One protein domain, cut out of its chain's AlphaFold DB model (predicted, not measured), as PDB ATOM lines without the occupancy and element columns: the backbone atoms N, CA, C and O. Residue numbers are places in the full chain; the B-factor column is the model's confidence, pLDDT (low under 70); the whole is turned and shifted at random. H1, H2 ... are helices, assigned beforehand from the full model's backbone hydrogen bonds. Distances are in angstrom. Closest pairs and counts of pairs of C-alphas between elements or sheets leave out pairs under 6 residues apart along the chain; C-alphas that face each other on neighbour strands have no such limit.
ATOM      1  N   TRP A  11     161.488 172.893 182.979       98.12
ATOM      2  CA  TRP A  11     160.218 172.347 183.452       98.12
ATOM      3  C   TRP A  11     160.065 170.844 183.184       98.12
ATOM      4  O   TRP A  11     159.389 170.141 183.935       98.12
ATOM      5  N   LEU A  12     160.690 170.341 182.115       97.81
ATOM      6  CA  LEU A  12     160.633 168.937 181.699       97.81
ATOM      7  C   LEU A  12     161.789 168.097 182.252       97.81
ATOM      8  O   LEU A  12     161.922 166.929 181.880       97.81
ATOM      9  N   TRP A  13     162.644 168.665 183.103       98.19
ATOM     10  CA  TRP A  13     163.757 167.920 183.681       98.19
ATOM     11  C   TRP A  13     163.262 166.807 184.601       98.19
ATOM     12  O   TRP A  13     162.400 166.997 185.463       98.19
ATOM     13  N   THR A  14     163.842 165.624 184.421       97.88
ATOM     14  CA  THR A  14     163.724 164.531 185.390       97.88
ATOM     15  C   THR A  14     164.555 164.848 186.636       97.88
ATOM     16  O   THR A  14     165.422 165.720 186.594       97.88
ATOM     17  N   SER A  15     164.351 164.127 187.742       97.75
ATOM     18  CA  SER A  15     165.187 164.296 188.944       97.75
ATOM     19  C   SER A  15     166.677 164.079 188.650       97.75
ATOM     20  O   SER A  15     167.522 164.779 189.195       97.75
ATOM     21  N   GLU A  16     167.015 163.164 187.735       97.38
ATOM     22  CA  GLU A  16     168.399 162.936 187.303       97.38
ATOM     23  C   GLU A  16     168.966 164.098 186.484       97.38
ATOM     24  O   GLU A  16     170.126 164.471 186.672       97.38
ATOM     25  N   ASP A  17     168.166 164.679 185.583       97.12
ATOM     26  CA  ASP A  17     168.567 165.866 184.824       97.12
ATOM     27  C   ASP A  17     168.770 167.056 185.766       97.12
ATOM     28  O   ASP A  17     169.766 167.766 185.644       97.12
ATOM     29  N   LEU A  18     167.890 167.209 186.759       96.88
ATOM     30  CA  LEU A  18     167.977 168.253 187.772       96.88
ATOM     31  C   LEU A  18     169.256 168.119 188.612       96.88
ATOM     32  O   LEU A  18     169.998 169.085 188.755       96.88
ATOM     33  N   ILE A  19     169.579 166.910 189.087       96.50
ATOM     34  CA  ILE A  19     170.837 166.631 189.802       96.50
ATOM     35  C   ILE A  19     172.044 166.881 188.892       96.50
ATOM     36  O   ILE A  19     173.046 167.449 189.328       96.50
ATOM     37  N   ARG A  20     171.981 166.470 187.620       95.50
ATOM     38  CA  ARG A  20     173.078 166.681 186.666       95.50
ATOM     39  C   ARG A  20     173.329 168.169 186.428       95.50
ATOM     40  O   ARG A  20     174.487 168.568 186.395       95.50
ATOM     41  N   GLN A  21     172.281 168.971 186.273       95.25
ATOM     42  CA  GLN A  21     172.426 170.400 186.012       95.25
ATOM     43  C   GLN A  21     172.783 171.180 187.281       95.25
ATOM     44  O   GLN A  21     173.726 171.956 187.262       95.25
ATOM     45  N   ILE A  22     172.107 170.946 188.406       94.75
ATOM     46  CA  ILE A  22     172.301 171.753 189.622       94.75
ATOM     47  C   ILE A  22     173.523 171.299 190.421       94.75
ATOM     48  O   ILE A  22     174.305 172.132 190.867       94.75
ATOM     49  N   CYS A  23     173.719 169.990 190.602       94.00
ATOM     50  CA  CYS A  23     174.796 169.484 191.457       94.00
ATOM     51  C   CYS A  23     176.114 169.248 190.710       94.00
ATOM     52  O   CYS A  23     177.140 169.077 191.361       94.00
ATOM     53  N   LYS A  24     176.115 169.177 189.369       90.12
ATOM     54  CA  LYS A  24     177.333 168.864 188.591       90.12
ATOM     55  C   LYS A  24     177.755 169.938 187.590       90.12
ATOM     56  O   LYS A  24     178.886 169.861 187.119       90.12
ATOM     57  N   SER A  25     176.897 170.903 187.248       90.25
ATOM     58  CA  SER A  25     177.260 171.991 186.330       90.25
ATOM     59  C   SER A  25     177.647 173.248 187.102       90.25
ATOM     60  O   SER A  25     176.868 173.750 187.910       90.25
ATOM     61  N   THR A  26     178.829 173.801 186.825       91.62
ATOM     62  CA  THR A  26     179.231 175.107 187.378       91.62
ATOM     63  C   THR A  26     178.615 176.282 186.613       91.62
ATOM     64  O   THR A  26     178.568 177.398 187.126       91.62
ATOM     65  N   GLN A  27     178.079 176.037 185.414       93.12
ATOM     66  CA  GLN A  27     177.606 177.081 184.502       93.12
ATOM     67  C   GLN A  27     176.389 177.837 185.045       93.12
ATOM     68  O   GLN A  27     176.287 179.042 184.843       93.12
ATOM     69  N   LEU A  28     175.496 177.164 185.782       93.81
ATOM     70  CA  LEU A  28     174.345 177.828 186.408       93.81
ATOM     71  C   LEU A  28     174.779 178.809 187.503       93.81
ATOM     72  O   LEU A  28     174.221 179.898 187.588       93.81
ATOM     73  N   PHE A  29     175.802 178.462 188.292       92.75
ATOM     74  CA  PHE A  29     176.360 179.347 189.318       92.75
ATOM     75  C   PHE A  29     177.093 180.540 188.692       92.75
ATOM     76  O   PHE A  29     176.900 181.678 189.118       92.75
ATOM     77  N   GLN A  30     177.857 180.302 187.623       92.56
ATOM     78  CA  GLN A  30     178.512 181.374 186.868       92.56
ATOM     79  C   GLN A  30     177.499 182.329 186.224       92.56
ATOM     80  O   GLN A  30     177.701 183.540 186.258       92.56
ATOM     81  N   ALA A  31     176.391 181.806 185.689       92.56
ATOM     82  CA  ALA A  31     175.348 182.613 185.058       92.56
ATOM     83  C   ALA A  31     174.660 183.585 186.033       92.56
ATOM     84  O   ALA A  31     174.229 184.654 185.613       92.56
ATOM     85  N   ILE A  32     174.588 183.242 187.324       93.56
ATOM     86  CA  ILE A  32     174.072 184.132 188.378       93.56
ATOM     87  C   ILE A  32     175.168 184.974 189.055       93.56
ATOM     88  O   ILE A  32     174.888 185.661 190.032       93.56
ATOM     89  N   GLY A  33     176.418 184.914 188.581       91.75
ATOM     90  CA  GLY A  33     177.539 185.662 189.160       91.75
ATOM     91  C   GLY A  33     177.992 185.165 190.538       91.75
ATOM     92  O   GLY A  33     178.736 185.864 191.225       91.75
ATOM     93  N   HIS A  34     177.576 183.968 190.955       88.25
ATOM     94  CA  HIS A  34     178.025 183.370 192.206       88.25
ATOM     95  C   HIS A  34     179.213 182.441 191.958       88.25
ATOM     96  O   HIS A  34     179.200 181.597 191.058       88.25
ATOM     97  N   ALA A  35     180.247 182.567 192.792       82.88
ATOM     98  CA  ALA A  35     181.337 181.602 192.801       82.88
ATOM     99  C   ALA A  35     180.773 180.191 193.071       82.88
ATOM    100  O   ALA A  35     179.848 180.062 193.883       82.88
ATOM    101  N   PRO A  36     181.311 179.134 192.427       78.12
ATOM    102  CA  PRO A  36     180.957 177.761 192.754       78.12
ATOM    103  C   PRO A  36     181.120 177.569 194.259       78.12
ATOM    104  O   PRO A  36     182.210 177.735 194.806       78.12
ATOM    105  N   LEU A  37     180.019 177.286 194.947       77.56
ATOM    106  CA  LEU A  37     180.038 177.099 196.389       77.56
ATOM    107  C   LEU A  37     180.710 175.756 196.675       77.56
ATOM    108  O   LEU A  37     180.045 174.729 196.761       77.56
ATOM    109  N   HIS A  38     182.036 175.775 196.809       78.62
ATOM    110  CA  HIS A  38     182.846 174.600 197.139       78.62
ATOM    111  C   HIS A  38     182.402 173.922 198.446       78.62
ATOM    112  O   HIS A  38     182.614 172.726 198.613       78.62
ATOM    113  N   ASP A  39     181.722 174.669 199.319       78.81
ATOM    114  CA  ASP A  39     181.177 174.192 200.589       78.81
ATOM    115  C   ASP A  39     179.711 173.744 200.530       78.81
ATOM    116  O   ASP A  39     179.152 173.370 201.567       78.81
ATOM    117  N   LEU A  40     179.010 173.814 199.389       83.38
ATOM    118  CA  LEU A  40     177.668 173.228 199.338       83.38
ATOM    119  C   LEU A  40     177.784 171.708 199.474       83.38
ATOM    120  O   LEU A  40     178.508 171.069 198.713       83.38
ATOM    121  N   ASP A  41     177.012 171.124 200.391       90.00
ATOM    122  CA  ASP A  41     176.797 169.678 200.425       90.00
ATOM    123  C   ASP A  41     175.893 169.278 199.243       90.00
ATOM    124  O   ASP A  41     174.696 169.010 199.377       90.00
ATOM    125  N   LEU A  42     176.469 169.324 198.038       91.25
ATOM    126  CA  LEU A  42     175.805 168.984 196.777       91.25
ATOM    127  C   LEU A  42     175.348 167.524 196.769       91.25
ATOM    128  O   LEU A  42     174.392 167.183 196.068       91.25
ATOM    129  N   GLN A  43     176.015 166.680 197.559       93.69
ATOM    130  CA  GLN A  43     175.670 165.281 197.740       93.69
ATOM    131  C   GLN A  43     174.377 165.150 198.552       93.69
ATOM    132  O   GLN A  43     173.431 164.519 198.077       93.69
ATOM    133  N   GLY A  44     174.282 165.825 199.701       94.62
ATOM    134  CA  GLY A  44     173.055 165.885 200.495       94.62
ATOM    135  C   GLY A  44     171.875 166.472 199.713       94.62
ATOM    136  O   GLY A  44     170.758 165.952 199.779       94.62
ATOM    137  N   LEU A  45     172.109 167.505 198.898       95.06
ATOM    138  CA  LEU A  45     171.081 168.055 198.008       95.06
ATOM    139  C   LEU A  45     170.614 167.026 196.963       95.06
ATOM    140  O   LEU A  45     169.409 166.837 196.785       95.06
ATOM    141  N   ALA A  46     171.546 166.334 196.300       96.62
ATOM    142  CA  ALA A  46     171.232 165.328 195.287       96.62
ATOM    143  C   ALA A  46     170.432 164.148 195.861       96.62
ATOM    144  O   ALA A  46     169.461 163.700 195.246       96.62
ATOM    145  N   GLU A  47     170.795 163.676 197.055       96.75
ATOM    146  CA  GLU A  47     170.075 162.613 197.759       96.75
ATOM    147  C   GLU A  47     168.647 163.033 198.107       96.75
ATOM    148  O   GLU A  47     167.715 162.262 197.890       96.75
ATOM    149  N   ASN A  48     168.448 164.272 198.567       96.31
ATOM    150  CA  ASN A  48     167.114 164.790 198.868       96.31
ATOM    151  C   ASN A  48     166.244 164.957 197.611       96.31
ATOM    152  O   ASN A  48     165.060 164.617 197.653       96.31
ATOM    153  N   ILE A  49     166.814 165.428 196.493       97.00
ATOM    154  CA  ILE A  49     166.105 165.518 195.201       97.00
ATOM    155  C   ILE A  49     165.658 164.126 194.742       97.00
ATOM    156  O   ILE A  49     164.508 163.946 194.337       97.00
ATOM    157  N   LEU A  50     166.547 163.131 194.833       97.06
ATOM    158  CA  LEU A  50     166.252 161.764 194.410       97.06
ATOM    159  C   LEU A  50     165.233 161.085 195.337       97.06
ATOM    160  O   LEU A  50     164.284 160.467 194.856       97.06
ATOM    161  N   LEU A  51     165.394 161.237 196.656       96.75
ATOM    162  CA  LEU A  51     164.509 160.663 197.673       96.75
ATOM    163  C   LEU A  51     163.069 161.159 197.517       96.75
ATOM    164  O   LEU A  51     162.125 160.388 197.685       96.75
ATOM    165  N   LYS A  52     162.901 162.439 197.182       96.06
ATOM    166  CA  LYS A  52     161.590 163.068 196.982       96.06
ATOM    167  C   LYS A  52     161.059 162.944 195.561       96.06
ATOM    168  O   LYS A  52     159.939 163.375 195.318       96.06
ATOM    169  N   GLN A  53     161.845 162.377 194.643       97.00
ATOM    170  CA  GLN A  53     161.553 162.338 193.207       97.00
ATOM    171  C   GLN A  53     161.193 163.718 192.644       97.00
ATOM    172  O   GLN A  53     160.324 163.841 191.785       97.00
ATOM    173  N   THR A  54     161.865 164.767 193.132       97.38
ATOM    174  CA  THR A  54     161.547 166.139 192.743       97.38
ATOM    175  C   THR A  54     161.841 166.326 191.261       97.38
ATOM    176  O   THR A  54     162.981 166.177 190.812       97.38
ATOM    177  N   THR A  55     160.797 166.602 190.487       98.19
ATOM    178  CA  THR A  55     160.897 166.884 189.047       98.19
ATOM    179  C   THR A  55     161.194 168.362 188.795       98.19
ATOM    180  O   THR A  55     160.985 169.195 189.673       98.19
ATOM    181  N   GLY A  56     161.637 168.723 187.585       98.06
ATOM    182  CA  GLY A  56     161.860 170.121 187.196       98.06
ATOM    183  C   GLY A  56     160.631 171.003 187.426       98.06
ATOM    184  O   GLY A  56     160.740 172.094 187.973       98.06
ATOM    185  N   ARG A  57     159.433 170.487 187.126       97.94
ATOM    186  CA  ARG A  57     158.164 171.153 187.441       97.94
ATOM    187  C   ARG A  57     158.021 171.474 188.931       97.94
ATOM    188  O   ARG A  57     157.784 172.627 189.272       97.94
ATOM    189  N   GLU A  58     158.155 170.479 189.804       97.69
ATOM    190  CA  GLU A  58     158.005 170.669 191.255       97.69
ATOM    191  C   GLU A  58     159.099 171.570 191.824       97.69
ATOM    192  O   GLU A  58     158.823 172.394 192.693       97.69
ATOM    193  N   PHE A  59     160.317 171.450 191.297       97.50
ATOM    194  CA  PHE A  59     161.445 172.291 191.672       97.50
ATOM    195  C   PHE A  59     161.166 173.769 191.373       97.50
ATOM    196  O   PHE A  59     161.457 174.635 192.189       97.50
ATOM    197  N   LEU A  60     160.540 174.062 190.228       97.69
ATOM    198  CA  LEU A  60     160.215 175.430 189.832       97.69
ATOM    199  C   LEU A  60     158.935 175.969 190.477       97.69
ATOM    200  O   LEU A  60     158.832 177.185 190.621       97.69
ATOM    201  N   THR A  61     157.959 175.143 190.865       96.75
ATOM    202  CA  THR A  61     156.689 175.641 191.435       96.75
ATOM    203  C   THR A  61     156.624 175.607 192.954       96.75
ATOM    204  O   THR A  61     156.028 176.505 193.533       96.75
ATOM    205  N   ASN A  62     157.209 174.594 193.599       95.38
ATOM    206  CA  ASN A  62     156.915 174.273 195.002       95.38
ATOM    207  C   ASN A  62     158.086 174.540 195.953       95.38
ATOM    208  O   ASN A  62     157.949 174.316 197.152       95.38
ATOM    209  N   ILE A  63     159.247 174.943 195.436       94.88
ATOM    210  CA  ILE A  63     160.419 175.220 196.264       94.88
ATOM    211  C   ILE A  63     160.548 176.724 196.479       94.88
ATOM    212  O   ILE A  63     160.743 177.496 195.535       94.88
ATOM    213  N   ASP A  64     160.465 177.108 197.746       93.38
ATOM    214  CA  ASP A  64     160.810 178.419 198.273       93.38
ATOM    215  C   ASP A  64     162.017 178.316 199.232       93.38
ATOM    216  O   ASP A  64     162.607 177.245 199.429       93.38
ATOM    217  N   VAL A  65     162.407 179.444 199.825       90.38
ATOM    218  CA  VAL A  65     163.528 179.518 200.779       90.38
ATOM    219  C   VAL A  65     163.278 178.641 202.017       90.38
ATOM    220  O   VAL A  65     164.206 178.024 202.547       90.38
ATOM    221  N   GLU A  66     162.028 178.518 202.463       90.12
ATOM    222  CA  GLU A  66     161.671 177.726 203.638       90.12
ATOM    223  C   GLU A  66     161.735 176.218 203.363       90.12
ATOM    224  O   GLU A  66     162.228 175.455 204.199       90.12
ATOM    225  N   VAL A  67     161.322 175.780 202.176       94.75
ATOM    226  CA  VAL A  67     161.442 174.402 201.696       94.75
ATOM    227  C   VAL A  67     162.914 174.035 201.503       94.75
ATOM    228  O   VAL A  67     163.315 172.935 201.887       94.75
ATOM    229  N   LEU A  68     163.759 174.941 200.996       95.25
ATOM    230  CA  LEU A  68     165.213 174.716 200.932       95.25
ATOM    231  C   LEU A  68     165.815 174.481 202.328       95.25
ATOM    232  O   LEU A  68     166.593 173.544 202.523       95.25
ATOM    233  N   ARG A  69     165.404 175.274 203.320       94.50
ATOM    234  CA  ARG A  69     165.855 175.128 204.711       94.50
ATOM    235  C   ARG A  69     165.351 173.834 205.349       94.50
ATOM    236  O   ARG A  69     166.135 173.012 205.807       94.50
ATOM    237  N   THR A  70     164.038 173.634 205.377       94.12
ATOM    238  CA  THR A  70     163.397 172.549 206.137       94.12
ATOM    239  C   THR A  70     163.501 171.206 205.426       94.12
ATOM    240  O   THR A  70     163.814 170.178 206.028       94.12
ATOM    241  N   ALA A  71     163.244 171.208 204.122       93.50
ATOM    242  CA  ALA A  71     163.035 170.011 203.338       93.50
ATOM    243  C   ALA A  71     164.335 169.517 202.684       93.50
ATOM    244  O   ALA A  71     164.459 168.311 202.474       93.50
ATOM    245  N   PHE A  72     165.274 170.415 202.375       93.56
ATOM    246  CA  PHE A  72     166.589 170.073 201.817       93.56
ATOM    247  C   PHE A  72     167.742 170.237 202.821       93.56
ATOM    248  O   PHE A  72     168.880 169.930 202.476       93.56
ATOM    249  N   ARG A  73     167.450 170.651 204.069       95.12
ATOM    250  CA  ARG A  73     168.420 170.799 205.176       95.12
ATOM    251  C   ARG A  73     169.606 171.703 204.832       95.12
ATOM    252  O   ARG A  73     170.748 171.425 205.186       95.12
ATOM    253  N   ILE A  74     169.339 172.782 204.102       94.88
ATOM    254  CA  ILE A  74     170.363 173.755 203.728       94.88
ATOM    255  C   ILE A  74     170.357 174.859 204.777       94.88
ATOM    256  O   ILE A  74     169.644 175.840 204.623       94.88
ATOM    257  N   ASP A  75     171.132 174.713 205.850       92.75
ATOM    258  CA  ASP A  75     171.057 175.635 206.998       92.75
ATOM    259  C   ASP A  75     171.691 177.010 206.728       92.75
ATOM    260  O   ASP A  75     171.352 178.006 207.363       92.75
ATOM    261  N   HIS A  76     172.606 177.095 205.760       93.69
ATOM    262  CA  HIS A  76     173.364 178.315 205.507       93.69
ATOM    263  C   HIS A  76     172.623 179.269 204.556       93.69
ATOM    264  O   HIS A  76     172.425 178.947 203.382       93.69
ATOM    265  N   ILE A  77     172.314 180.484 205.021       89.50
ATOM    266  CA  ILE A  77     171.551 181.505 204.272       89.50
ATOM    267  C   ILE A  77     172.164 181.803 202.897       89.50
ATOM    268  O   ILE A  77     171.459 181.786 201.895       89.50
ATOM    269  N   ALA A  78     173.488 181.984 202.797       88.00
ATOM    270  CA  ALA A  78     174.122 182.245 201.496       88.00
ATOM    271  C   ALA A  78     173.919 181.098 200.480       88.00
ATOM    272  O   ALA A  78     173.805 181.345 199.281       88.00
ATOM    273  N   LYS A  79     173.828 179.846 200.957       92.44
ATOM    274  CA  LYS A  79     173.593 178.659 200.121       92.44
ATOM    275  C   LYS A  79     172.132 178.587 199.677       92.44
ATOM    276  O   LYS A  79     171.868 178.280 198.517       92.44
ATOM    277  N   GLN A  80     171.203 178.916 200.581       94.38
ATOM    278  CA  GLN A  80     169.779 179.048 200.262       94.38
ATOM    279  C   GLN A  80     169.564 180.123 199.189       94.38
ATOM    280  O   GLN A  80     168.926 179.847 198.178       94.38
ATOM    281  N   ASN A  81     170.166 181.305 199.361       91.25
ATOM    282  CA  ASN A  81     170.037 182.421 198.425       91.25
ATOM    283  C   ASN A  81     170.611 182.086 197.044       91.25
ATOM    284  O   ASN A  81     169.963 182.358 196.038       91.25
ATOM    285  N   ALA A  82     171.784 181.447 196.980       93.56
ATOM    286  CA  ALA A  82     172.376 181.038 195.707       93.56
ATOM    287  C   ALA A  82     171.500 180.017 194.963       93.56
ATOM    288  O   ALA A  82     171.265 180.163 193.766       93.56
ATOM    289  N   LEU A  83     170.962 179.009 195.659       95.56
ATOM    290  CA  LEU A  83     170.038 178.049 195.046       95.56
ATOM    291  C   LEU A  83     168.727 178.696 194.613       95.56
ATOM    292  O   LEU A  83     168.222 178.380 193.539       95.56
ATOM    293  N   PHE A  84     168.190 179.617 195.410       95.56
ATOM    294  CA  PHE A  84     166.986 180.350 195.047       95.56
ATOM    295  C   PHE A  84     167.212 181.230 193.806       95.56
ATOM    296  O   PHE A  84     166.382 181.232 192.901       95.56
ATOM    297  N   ALA A  85     168.376 181.875 193.687       95.00
ATOM    298  CA  ALA A  85     168.763 182.606 192.481       95.00
ATOM    299  C   ALA A  85     168.868 181.689 191.246       95.00
ATOM    300  O   ALA A  85     168.435 182.072 190.159       95.00
ATOM    301  N   ILE A  86     169.368 180.453 191.399       96.38
ATOM    302  CA  ILE A  86     169.335 179.449 190.319       96.38
ATOM    303  C   ILE A  86     167.890 179.101 189.946       96.38
ATOM    304  O   ILE A  86     167.576 179.021 188.760       96.38
ATOM    305  N   ILE A  87     167.000 178.908 190.926       97.06
ATOM    306  CA  ILE A  87     165.578 178.634 190.669       97.06
ATOM    307  C   ILE A  87     164.960 179.777 189.851       97.06
ATOM    308  O   ILE A  87     164.314 179.507 188.840       97.06
ATOM    309  N   GLU A  88     165.200 181.033 190.228       95.94
ATOM    310  CA  GLU A  88     164.722 182.210 189.488       95.94
ATOM    311  C   GLU A  88     165.293 182.284 188.066       95.94
ATOM    312  O   GLU A  88     164.551 182.505 187.102       95.94
ATOM    313  N   LEU A  89     166.588 181.996 187.894       96.44
ATOM    314  CA  LEU A  89     167.196 181.909 186.568       96.44
ATOM    315  C   LEU A  89     166.493 180.845 185.711       96.44
ATOM    316  O   LEU A  89     166.110 181.126 184.573       96.44
ATOM    317  N   LEU A  90     166.251 179.649 186.251       97.25
ATOM    318  CA  LEU A  90     165.569 178.568 185.533       97.25
ATOM    319  C   LEU A  90     164.098 178.903 185.226       97.25
ATOM    320  O   LEU A  90     163.623 178.599 184.129       97.25
ATOM    321  N   ARG A  91     163.385 179.583 186.136       97.44
ATOM    322  CA  ARG A  91     162.026 180.114 185.904       97.44
ATOM    323  C   ARG A  91     162.012 181.114 184.747       97.44
ATOM    324  O   ARG A  91     161.109 181.082 183.908       97.44
ATOM    325  N   SER A  92     163.033 181.969 184.662       96.19
ATOM    326  CA  SER A  92     163.173 182.952 183.583       96.19
ATOM    327  C   SER A  92     163.479 182.312 182.221       96.19
ATOM    328  O   SER A  92     163.080 182.858 181.189       96.19
ATOM    329  N   GLN A  93     164.130 181.146 182.200       96.31
ATOM    330  CA  GLN A  93     164.495 180.430 180.974       96.31
ATOM    331  C   GLN A  93     163.408 179.452 180.501       96.31
ATOM    332  O   GLN A  93     163.274 179.221 179.302       96.31
ATOM    333  N   SER A  94     162.601 178.907 181.413       97.75
ATOM    334  CA  SER A  94     161.541 177.952 181.079       97.75
ATOM    335  C   SER A  94     160.318 178.633 180.449       97.75
ATOM    336  O   SER A  94     159.638 179.455 181.069       97.75
ATOM    337  N   LEU A  95     159.983 178.256 179.211       97.50
ATOM    338  CA  LEU A  95     158.779 178.738 178.521       97.50
ATOM    339  C   LEU A  95     157.518 178.092 179.102       97.50
ATOM    340  O   LEU A  95     156.486 178.753 179.248       97.50
ATOM    341  N   LEU A  96     157.611 176.815 179.477       97.62
ATOM    342  CA  LEU A  96     156.497 176.076 180.069       97.62
ATOM    343  C   LEU A  96     156.141 176.589 181.467       97.62
ATOM    344  O   LEU A  96     154.954 176.694 181.779       97.62
ATOM    345  N   TYR A  97     157.132 176.985 182.275       97.62
ATOM    346  CA  TYR A  97     156.889 177.658 183.555       97.62
ATOM    347  C   TYR A  97     156.096 178.957 183.357       97.62
ATOM    348  O   TYR A  97     155.073 179.172 184.007       97.62
ATOM    349  N   LYS A  98     156.511 179.802 182.404       96.44
ATOM    350  CA  LYS A  98     155.814 181.064 182.093       96.44
ATOM    351  C   LYS A  98     154.372 180.828 181.646       96.44
ATOM    352  O   LYS A  98     153.467 181.538 182.087       96.44
ATOM    353  N   GLN A  99     154.136 179.811 180.816       96.00
ATOM    354  CA  GLN A  99     152.788 179.417 180.405       96.00
ATOM    355  C   GLN A  99     151.950 178.919 181.594       96.00
ATOM    356  O   GLN A  99     150.777 179.284 181.722       96.00
ATOM    357  N   TYR A 100     152.540 178.116 182.484       96.31
ATOM    358  CA  TYR A 100     151.887 177.666 183.711       96.31
ATOM    359  C   TYR A 100     151.468 178.843 184.602       96.31
ATOM    360  O   TYR A 100     150.306 178.924 184.983       96.31
ATOM    361  N   VAL A 101     152.352 179.807 184.866       93.38
ATOM    362  CA  VAL A 101     152.017 180.999 185.670       93.38
ATOM    363  C   VAL A 101     150.904 181.830 185.017       93.38
ATOM    364  O   VAL A 101     149.969 182.258 185.699       93.38
ATOM    365  N   ALA A 102     150.956 182.020 183.694       89.62
ATOM    366  CA  ALA A 102     149.919 182.741 182.955       89.62
ATOM    367  C   ALA A 102     148.544 182.057 183.071       89.62
ATOM    368  O   ALA A 102     147.529 182.723 183.259       89.62
ATOM    369  N   THR A 103     148.510 180.723 183.003       91.75
ATOM    370  CA  THR A 103     147.268 179.935 183.090       91.75
ATOM    371  C   THR A 103     146.753 179.763 184.517       91.75
ATOM    372  O   THR A 103     145.543 179.818 184.731       91.75
ATOM    373  N   ALA A 104     147.640 179.633 185.505       85.12
ATOM    374  CA  ALA A 104     147.278 179.551 186.916       85.12
ATOM    375  C   ALA A 104     146.578 180.833 187.395       85.12
ATOM    376  O   ALA A 104     145.577 180.763 188.105       85.12
ATOM    377  N   ARG A 105     147.032 182.008 186.928       68.50
ATOM    378  CA  ARG A 105     146.356 183.288 187.208       68.50
ATOM    379  C   ARG A 105     144.934 183.336 186.645       68.50
ATOM    380  O   ARG A 105     144.044 183.855 187.308       68.50
ATOM    381  N   VAL A 106     144.695 182.751 185.472       73.00
ATOM    382  CA  VAL A 106     143.345 182.681 184.885       73.00
ATOM    383  C   VAL A 106     142.452 181.710 185.662       73.00
ATOM    384  O   VAL A 106     141.307 182.044 185.940       73.00
TER     385      VAL A 106
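AT A GLANCE: This is residues 11 to 106 of the 630 residues of an uncharacterized protein of Lentithecium fluviatile CBS 122367 (UniProt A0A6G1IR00). Look for two helices side by side, H1 and H3, on one side of a compact helical body, and the long helix H6 on the other, with H5 bridging from H3 to H6 and H4 packing on H6. H7 turns off at the end of H6 in an L-shaped corner and reaches away to one end of the longest axis. The 96 printed residues hold seven named helices, H1 to H7 in chain order, and no named strand: the class is all helix. The whole is compact, with a radius of gyration of the C-alphas of 12.9 A and spans of 41 by 29 by 23 A.

IN THESE COORDINATES: Find C-alpha 15 at (165.187, 164.296, 188.944), where H1, residues 15 to 24, begins. H2 is residues 27 to 31, and H3, residues 42 to 51, is 14.1 A long. H4, residues 56 to 62, and H5, residues 65 to 72, follow. From C-alpha 77 at (171.551, 181.505, 204.272), H6 runs 24.4 A to residue 93. H7, residues 95 to 106, runs 17.2 A to C-alpha 106 at (143.345, 182.681, 184.885).

HOW THE PARTS SIT: Start at the hub, H6. Its residues 87 to 91 touch H4 at a steep tilt of 63 degrees, closest at C-alphas 60 and 87, 6.3 A. Its residues 80 to 84 touch H5, about perpendicular at 75 degrees, closest at C-alphas 65 and 80, 6.3 A. H2 only just touches H6 at residues 82 to 86, with 3 pairs of C-alphas within 8 A, the closest being 28 and 86, 6.6 A. H7 touches H6 only at the corner, and only just, with 3 such pairs; C-alphas 91 and 97 are closest, 6.2 A. H5 touches H3, closest at C-alphas 48 and 72, 6.1 A. H3 touches H1 at a shallow tilt of 5 degrees, opposite ways, closest at C-alphas 23 and 42, 5.4 A. Every O i to N i+4 pair is within hydrogen-bond range in H1 to H6, and 7 of 8 in H7.

THE WHOLE: The C-alphas of His 38 and Val 106 are farthest apart, 42.1 A. The printed part has no cut, and no link is long. The model's mean pLDDT over the printed part is 93.3, and residue 105 is under 70.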